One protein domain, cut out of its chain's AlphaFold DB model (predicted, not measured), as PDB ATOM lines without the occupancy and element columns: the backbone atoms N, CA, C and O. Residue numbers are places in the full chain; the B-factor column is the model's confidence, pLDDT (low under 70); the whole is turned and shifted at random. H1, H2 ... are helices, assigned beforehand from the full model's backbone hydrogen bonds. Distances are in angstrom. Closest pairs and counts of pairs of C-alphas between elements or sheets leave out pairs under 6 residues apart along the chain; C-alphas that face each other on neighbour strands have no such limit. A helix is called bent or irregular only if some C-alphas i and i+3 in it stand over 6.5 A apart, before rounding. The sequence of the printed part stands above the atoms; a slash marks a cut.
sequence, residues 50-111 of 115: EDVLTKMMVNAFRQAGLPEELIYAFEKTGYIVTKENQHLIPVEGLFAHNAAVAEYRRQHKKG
ATOM      1  N   GLU A  50     107.401  19.447 399.036       90.81
ATOM      2  CA  GLU A  50     108.450  18.573 398.502       90.81
ATOM      3  C   GLU A  50     108.011  17.862 397.212       90.81
ATOM      4  O   GLU A  50     108.822  17.706 396.292       90.81
ATOM      5  N   ASP A  51     106.730  17.504 397.082       91.75
ATOM      6  CA  ASP A  51     106.203  16.886 395.863       91.75
ATOM      7  C   ASP A  51     106.123  17.906 394.723       91.75
ATOM      8  O   ASP A  51     106.396  17.572 393.564       91.75
ATOM      9  N   VAL A  52     105.759  19.157 395.025       91.44
ATOM     10  CA  VAL A  52     105.767  20.258 394.046       91.44
ATOM     11  C   VAL A  52     107.187  20.516 393.553       91.44
ATOM     12  O   VAL A  52     107.422  20.516 392.339       91.44
ATOM     13  N   LEU A  53     108.150  20.644 394.469       91.44
ATOM     14  CA  LEU A  53     109.560  20.830 394.132       91.44
ATOM     15  C   LEU A  53     110.094  19.659 393.296       91.44
ATOM     16  O   LEU A  53     110.732  19.870 392.263       91.44
ATOM     17  N   THR A  54     109.780  18.422 393.685       93.12
ATOM     18  CA  THR A  54     110.171  17.214 392.945       93.12
ATOM     19  C   THR A  54     109.621  17.236 391.519       93.12
ATOM     20  O   THR A  54     110.377  17.035 390.566       93.12
ATOM     21  N   LYS A  55     108.337  17.563 391.327       94.25
ATOM     22  CA  LYS A  55     107.722  17.673 389.989       94.25
ATOM     23  C   LYS A  55     108.362  18.774 389.146       94.25
ATOM     24  O   LYS A  55     108.597  18.569 387.953       94.25
ATOM     25  N   MET A  56     108.665  19.926 389.743       93.44
ATOM     26  CA  MET A  56     109.371  21.013 389.058       93.44
ATOM     27  C   MET A  56     110.755  20.563 388.575       93.44
ATOM     28  O   MET A  56     111.096  20.777 387.409       93.44
ATOM     29  N   MET A  57     111.516  19.875 389.428       94.88
ATOM     30  CA  MET A  57     112.835  19.332 389.084       94.88
ATOM     31  C   MET A  57     112.752  18.288 387.968       94.88
ATOM     32  O   MET A  57     113.500  18.369 386.993       94.88
ATOM     33  N   VAL A  58     111.803  17.353 388.045       96.94
ATOM     34  CA  VAL A  58     111.562  16.348 386.997       96.94
ATOM     35  C   VAL A  58     111.246  17.007 385.652       96.94
ATOM     36  O   VAL A  58     111.813  16.632 384.624       96.94
ATOM     37  N   ASN A  59     110.386  18.027 385.640       96.81
ATOM     38  CA  ASN A  59     110.064  18.767 384.421       96.81
ATOM     39  C   ASN A  59     111.286  19.496 383.849       96.81
ATOM     40  O   ASN A  59     111.469  19.508 382.630       96.81
ATOM     41  N   ALA A  60     112.131  20.077 384.703       96.06
ATOM     42  CA  ALA A  60     113.382  20.701 384.279       96.06
ATOM     43  C   ALA A  60     114.361  19.667 383.694       96.06
ATOM     44  O   ALA A  60     114.958  19.912 382.646       96.06
ATOM     45  N   PHE A  61     114.482  18.486 384.305       96.81
ATOM     46  CA  PHE A  61     115.324  17.400 383.795       96.81
ATOM     47  C   PHE A  61     114.869  16.891 382.431       96.81
ATOM     48  O   PHE A  61     115.706  16.719 381.543       96.81
ATOM     49  N   ARG A  62     113.558  16.714 382.228       96.50
ATOM     50  CA  ARG A  62     112.997  16.333 380.922       96.50
ATOM     51  C   ARG A  62     113.282  17.386 379.855       96.50
ATOM     52  O   ARG A  62     113.729  17.042 378.766       96.50
ATOM     53  N   GLN A  63     113.094  18.667 380.174       97.19
ATOM     54  CA  GLN A  63     113.405  19.770 379.254       97.19
ATOM     55  C   GLN A  63     114.899  19.859 378.921       97.19
ATOM     56  O   GLN A  63     115.261  20.178 377.793       97.19
ATOM     57  N   ALA A  64     115.764  19.529 379.880       95.69
ATOM     58  CA  ALA A  64     117.207  19.440 379.679       95.69
ATOM     59  C   ALA A  64     117.652  18.153 378.952       95.69
ATOM     60  O   ALA A  64     118.843  17.985 378.689       95.69
ATOM     61  N   GLY A  65     116.725  17.247 378.618       96.50
ATOM     62  CA  GLY A  65     117.011  16.016 377.882       96.50
ATOM     63  C   GLY A  65     117.769  14.966 378.696       96.50
ATOM     64  O   GLY A  65     118.515  14.171 378.120       96.50
ATOM     65  N   LEU A  66     117.622  14.962 380.026       95.94
ATOM     66  CA  LEU A  66     118.220  13.913 380.851       95.94
ATOM     67  C   LEU A  66     117.592  12.546 380.518       95.94
ATOM     68  O   LEU A  66     116.384  12.465 380.293       95.94
ATOM     69  N   PRO A  67     118.381  11.456 380.527       96.44
ATOM     70  CA  PRO A  67     117.849  10.105 380.370       96.44
ATOM     71  C   PRO A  67     116.781   9.767 381.421       96.44
ATOM     72  O   PRO A  67     116.998   9.982 382.615       96.44
ATOM     73  N   GLU A  68     115.669   9.159 380.995       97.12
ATOM     74  CA  GLU A  68     114.550   8.786 381.878       97.12
ATOM     75  C   GLU A  68     114.973   7.851 383.021       97.12
ATOM     76  O   GLU A  68     114.431   7.935 384.117       97.12
ATOM     77  N   GLU A  69     115.997   7.009 382.838       97.44
ATOM     78  CA  GLU A  69     116.524   6.187 383.937       97.44
ATOM     79  C   GLU A  69     117.118   6.999 385.100       97.44
ATOM     80  O   GLU A  69     117.111   6.523 386.235       97.44
ATOM     81  N   LEU A  70     117.652   8.194 384.825       97.31
ATOM     82  CA  LEU A  70     118.210   9.096 385.834       97.31
ATOM     83  C   LEU A  70     117.102   9.912 386.492       97.31
ATOM     84  O   LEU A  70     117.138  10.114 387.701       97.31
ATOM     85  N   ILE A  71     116.096  10.319 385.713       97.88
ATOM     86  CA  ILE A  71     114.885  10.965 386.231       97.88
ATOM     87  C   ILE A  71     114.167  10.010 387.193       97.88
ATOM     88  O   ILE A  71     113.905  10.383 388.331       97.88
ATOM     89  N   TYR A  72     113.974   8.751 386.792       97.69
ATOM     90  CA  TYR A  72     113.398   7.706 387.638       97.69
ATOM     91  C   TYR A  72     114.199   7.489 388.929       97.69
ATOM     92  O   TYR A  72     113.635   7.327 390.012       97.69
ATOM     93  N   ALA A  73     115.532   7.464 388.837       97.88
ATOM     94  CA  ALA A  73     116.382   7.290 390.007       97.88
ATOM     95  C   ALA A  73     116.295   8.481 390.970       97.88
ATOM     96  O   ALA A  73     116.253   8.269 392.184       97.88
ATOM     97  N   PHE A  74     116.212   9.707 390.450       97.38
ATOM     98  CA  PHE A  74     115.939  10.900 391.247       97.38
ATOM     99  C   PHE A  74     114.567  10.817 391.925       97.38
ATOM    100  O   PHE A  74     114.510  10.913 393.145       97.38
ATOM    101  N   GLU A  75     113.488  10.548 391.184       96.56
ATOM    102  CA  GLU A  75     112.126  10.436 391.740       96.56
ATOM    103  C   GLU A  75     112.039   9.396 392.865       96.56
ATOM    104  O   GLU A  75     111.324   9.584 393.846       96.56
ATOM    105  N   LYS A  76     112.790   8.295 392.751       96.56
ATOM    106  CA  LYS A  76     112.773   7.209 393.736       96.56
ATOM    107  C   LYS A  76     113.643   7.463 394.968       96.56
ATOM    108  O   LYS A  76     113.418   6.831 395.998       96.56
ATOM    109  N   THR A  77     114.683   8.288 394.855       96.19
ATOM    110  CA  THR A  77     115.741   8.367 395.884       96.19
ATOM    111  C   THR A  77     116.062   9.775 396.373       96.19
ATOM    112  O   THR A  77     116.763   9.910 397.370       96.19
ATOM    113  N   GLY A  78     115.608  10.812 395.669       95.25
ATOM    114  CA  GLY A  78     115.955  12.212 395.916       95.25
ATOM    115  C   GLY A  78     117.382  12.603 395.503       95.25
ATOM    116  O   GLY A  78     117.739  13.777 395.576       95.25
ATOM    117  N   TYR A  79     118.221  11.663 395.051       96.38
ATOM    118  CA  TYR A  79     119.616  11.953 394.709       96.38
ATOM    119  C   TYR A  79     119.796  12.339 393.242       96.38
ATOM    120  O   TYR A  79     119.394  11.617 392.332       96.38
ATOM    121  N   ILE A  80     120.509  13.443 393.019       94.69
ATOM    122  CA  ILE A  80     121.024  13.848 391.709       94.69
ATOM    123  C   ILE A  80     122.500  13.466 391.672       94.69
ATOM    124  O   ILE A  80     123.315  14.112 392.330       94.69
ATOM    125  N   VAL A  81     122.858  12.421 390.927       95.56
ATOM    126  CA  VAL A  81     124.238  11.917 390.871       95.56
ATOM    127  C   VAL A  81     124.932  12.382 389.591       95.56
ATOM    128  O   VAL A  81     124.526  12.033 388.483       95.56
ATOM    129  N   THR A  82     126.034  13.112 389.744       92.94
ATOM    130  CA  THR A  82     126.943  13.518 388.664       92.94
ATOM    131  C   THR A  82     128.394  13.197 389.028       92.94
ATOM    132  O   THR A  82     128.719  12.882 390.176       92.94
ATOM    133  N   LYS A  83     129.313  13.292 388.059       93.81
ATOM    134  CA  LYS A  83     130.746  13.076 388.326       93.81
ATOM    135  C   LYS A  83     131.292  14.098 389.325       93.81
ATOM    136  O   LYS A  83     132.162  13.769 390.131       93.81
ATOM    137  N   GLU A  84     130.759  15.311 389.269       92.06
ATOM    138  CA  GLU A  84     131.151  16.468 390.064       92.06
ATOM    139  C   GLU A  84     130.663  16.381 391.508       92.06
ATOM    140  O   GLU A  84     131.289  16.989 392.366       92.06
ATOM    141  N   ASN A  85     129.589  15.640 391.811       93.44
ATOM    142  CA  ASN A  85     129.009  15.614 393.160       93.44
ATOM    143  C   ASN A  85     128.943  14.227 393.818       93.44
ATOM    144  O   ASN A  85     128.728  14.164 395.024       93.44
ATOM    145  N   GLN A  86     129.174  13.127 393.090       95.12
ATOM    146  CA  GLN A  86     129.051  11.759 393.626       95.12
ATOM    147  C   GLN A  86     129.879  11.508 394.894       95.12
ATOM    148  O   GLN A  86     129.513  10.689 395.725       95.12
ATOM    149  N   HIS A  87     130.985  12.235 395.065       93.88
ATOM    150  CA  HIS A  87     131.862  12.141 396.231       93.88
ATOM    151  C   HIS A  87     131.299  12.836 397.487       93.88
ATOM    152  O   HIS A  87     131.851  12.682 398.573       93.88
ATOM    153  N   LEU A  88     130.230  13.623 397.339       93.31
ATOM    154  CA  LEU A  88     129.495  14.280 398.424       93.31
ATOM    155  C   LEU A  88     128.265  13.476 398.860       93.31
ATOM    156  O   LEU A  88     127.663  13.793 399.884       93.31
ATOM    157  N   ILE A  89     127.880  12.464 398.082       94.69
ATOM    158  CA  ILE A  89     126.692  11.651 398.325       94.69
ATOM    159  C   ILE A  89     127.075  10.487 399.251       94.69
ATOM    160  O   ILE A  89     128.096   9.837 399.007       94.69
ATOM    161  N   PRO A  90     126.286  10.197 400.305       96.31
ATOM    162  CA  PRO A  90     126.492   9.011 401.133       96.31
ATOM    163  C   PRO A  90     126.533   7.732 400.290       96.31
ATOM    164  O   PRO A  90     125.828   7.618 399.284       96.31
ATOM    165  N   VAL A  91     127.331   6.750 400.707       96.56
ATOM    166  CA  VAL A  91     127.528   5.503 399.948       96.56
ATOM    167  C   VAL A  91     126.196   4.785 399.715       96.56
ATOM    168  O   VAL A  91     125.940   4.287 398.618       96.56
ATOM    169  N   GLU A  92     125.319   4.790 400.715       96.69
ATOM    170  CA  GLU A  92     123.978   4.211 400.661       96.69
ATOM    171  C   GLU A  92     123.103   4.919 399.618       96.69
ATOM    172  O   GLU A  92     122.385   4.261 398.867       96.69
ATOM    173  N   GLY A  93     123.215   6.247 399.518       96.56
ATOM    174  CA  GLY A  93     122.497   7.046 398.526       96.56
ATOM    175  C   GLY A  93     122.956   6.756 397.100       96.56
ATOM    176  O   GLY A  93     122.134   6.540 396.208       96.56
ATOM    177  N   LEU A  94     124.271   6.643 396.890       97.12
ATOM    178  CA  LEU A  94     124.831   6.255 395.594       97.12
ATOM    179  C   LEU A  94     124.406   4.832 395.198       97.12
ATOM    180  O   LEU A  94     124.073   4.580 394.037       97.12
ATOM    181  N   PHE A  95     124.386   3.900 396.155       97.50
ATOM    182  CA  PHE A  95     123.910   2.536 395.928       97.50
ATOM    183  C   PHE A  95     122.423   2.510 395.555       97.50
ATOM    184  O   PHE A  95     122.063   1.881 394.557       97.50
ATOM    185  N   ALA A  96     121.575   3.224 396.300       98.00
ATOM    186  CA  ALA A  96     120.142   3.320 396.034       98.00
ATOM    187  C   ALA A  96     119.860   3.901 394.640       98.00
ATOM    188  O   ALA A  96     119.096   3.315 393.869       98.00
ATOM    189  N   HIS A  97     120.537   4.993 394.276       98.00
ATOM    190  CA  HIS A  97     120.419   5.600 392.952       98.00
ATOM    191  C   HIS A  97     120.815   4.613 391.841       98.00
ATOM    192  O   HIS A  97     120.058   4.383 390.897       98.00
ATOM    193  N   ASN A  98     121.972   3.953 391.963       97.69
ATOM    194  CA  ASN A  98     122.432   2.975 390.970       97.69
ATOM    195  C   ASN A  98     121.490   1.764 390.850       97.69
ATOM    196  O   ASN A  98     121.260   1.261 389.745       97.69
ATOM    197  N   ALA A  99     120.923   1.303 391.968       98.12
ATOM    198  CA  ALA A  99     119.932   0.236 391.981       98.12
ATOM    199  C   ALA A  99     118.648   0.644 391.238       98.12
ATOM    200  O   ALA A  99     118.141  -0.150 390.439       98.12
ATOM    201  N   ALA A 100     118.175   1.881 391.433       98.25
ATOM    202  CA  ALA A 100     117.009   2.434 390.744       98.25
ATOM    203  C   ALA A 100     117.236   2.561 389.226       98.25
ATOM    204  O   ALA A 100     116.402   2.112 388.438       98.25
ATOM    205  N   VAL A 101     118.404   3.050 388.793       97.94
ATOM    206  CA  VAL A 101     118.785   3.076 387.366       97.94
ATOM    207  C   VAL A 101     118.761   1.667 386.763       97.94
ATOM    208  O   VAL A 101     118.226   1.436 385.674       97.94
ATOM    209  N   ALA A 102     119.349   0.689 387.460       97.62
ATOM    210  CA  ALA A 102     119.384  -0.693 386.991       97.62
ATOM    211  C   ALA A 102     117.980  -1.315 386.919       97.62
ATOM    212  O   ALA A 102     117.694  -2.093 386.007       97.62
ATOM    213  N   GLU A 103     117.104  -0.979 387.862       97.50
ATOM    214  CA  GLU A 103     115.698  -1.375 387.867       97.50
ATOM    215  C   GLU A 103     114.943  -0.830 386.656       97.50
ATOM    216  O   GLU A 103     114.370  -1.634 385.913       97.50
ATOM    217  N   TYR A 104     115.022   0.478 386.396       97.31
ATOM    218  CA  TYR A 104     114.392   1.100 385.230       97.31
ATOM    219  C   TYR A 104     114.822   0.402 383.936       97.31
ATOM    220  O   TYR A 104     113.991  -0.041 383.139       97.31
ATOM    221  N   ARG A 105     116.132   0.194 383.763       96.06
ATOM    222  CA  ARG A 105     116.689  -0.492 382.587       96.06
ATOM    223  C   ARG A 105     116.189  -1.930 382.445       96.06
ATOM    224  O   ARG A 105     116.005  -2.390 381.323       96.06
ATOM    225  N   ARG A 106     115.972  -2.671 383.538       95.88
ATOM    226  CA  ARG A 106     115.417  -4.041 383.477       95.88
ATOM    227  C   ARG A 106     113.954  -4.051 383.044       95.88
ATOM    228  O   ARG A 106     113.574  -4.937 382.281       95.88
ATOM    229  N   GLN A 107     113.159  -3.101 383.526       94.31
ATOM    230  CA  GLN A 107     111.744  -2.973 383.166       94.31
ATOM    231  C   GLN A 107     111.592  -2.586 381.687       94.31
ATOM    232  O   GLN A 107     110.809  -3.199 380.968       94.31
ATOM    233  N   HIS A 108     112.437  -1.675 381.201       90.31
ATOM    234  CA  HIS A 108     112.349  -1.127 379.844       90.31
ATOM    235  C   HIS A 108     113.165  -1.896 378.787       90.31
ATOM    236  O   HIS A 108     112.988  -1.674 377.595       90.31
ATOM    237  N   LYS A 109     114.007  -2.864 379.182       76.12
ATOM    238  CA  LYS A 109     114.592  -3.862 378.257       76.12
ATOM    239  C   LYS A 109     113.617  -4.986 377.872       76.12
ATOM    240  O   LYS A 109     113.933  -5.773 376.982       76.12
ATOM    241  N   LYS A 110     112.463  -5.109 378.539       57.28
ATOM    242  CA  LYS A 110     111.473  -6.182 378.328       57.28
ATOM    243  C   LYS A 110     110.266  -5.739 377.473       57.28
ATOM    244  O   LYS A 110     109.130  -6.011 377.844       57.28
ATOM    245  N   GLY A 111     110.493  -5.124 376.308       48.59
ATOM    246  CA  GLY A 111     109.431  -4.844 375.324       48.59
ATOM    247  C   GLY A 111     109.897  -4.938 373.862       48.59
ATOM    248  O   GLY A 111     111.025  -4.552 373.569       48.59
TER     249      GLY A 111
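This is residues 50 to 111 of the 115 residues of an uncharacterized protein of Paracoccus pantotrophus (UniProt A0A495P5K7). Three helices stand in a row with the short H2 in the middle: H1 runs beside it on one side as a helical hairpin, and the long H3 crosses it slantwise on the other side. A long loop, residues 78 to 90, swings out from the end of H2 before the backbone enters H3. The printed part has 62 residues with three named helices, H1, H2 and H3 in that order along the chain, and no named strand; the class is all helix. The whole is compact, with a radius of gyration of the C-alphas of 11.9 A, and the C-alphas span 36 by 26 by 20 A along their three main axes.

H1 holds residues 50 to 63 and is 19.9 A long from first to last C-alpha. It begins at C-alpha 50, at (108.450, 18.573, 398.502). H2 follows with residues 68 to 77, and its length is 14.1 A. C-alpha 68 is at (114.550, 8.786, 381.878). H3, residues 91 to 108, is the longest helix, with 18 residues and 26.0 A between its first and last C-alphas. It ends at C-alpha 108, at (112.349, -1.127, 379.844).

H1 and H2 touch, with 6 pairs of C-alphas within 8 A. Their closest C-alphas are those of Val 58 and Ile 71, 6.4 A apart. The two form a helical hairpin and run opposite ways at a shallow tilt of 14 degrees, with their centres 11.0 A apart. H2 and H3 touch as well, with 19 pairs of C-alphas within 8 A. Their closest C-alphas are those of Ala 73 and Ala 100, 5.0 A apart. These two run opposite ways at a steep tilt of 45 degrees, and their centres are 8.2 A apart. H1 and H3 are apart. In H1, H2 and H3 every O i to N i+4 pair is within hydrogen-bond range, and no helix is bent or irregular.

The two C-alphas farthest apart are those of Leu 88 and Gly 111, 36.1 A apart. The C-alphas of Glu 50 and Gly 111, the first and last printed residues, are 33.0 A apart. The printed part has no cut. The link from H1 to H2 is tight, with 4 residues between them, and the link from H2 to H3 is long, with 13 residues. The C-alphas of residues 78 to 90 lie 6 to 16 A from the mean of the C-alphas. The mean pLDDT of the printed part is 94.0, and the model's confidence is low, under 70, at residues 110 to 111.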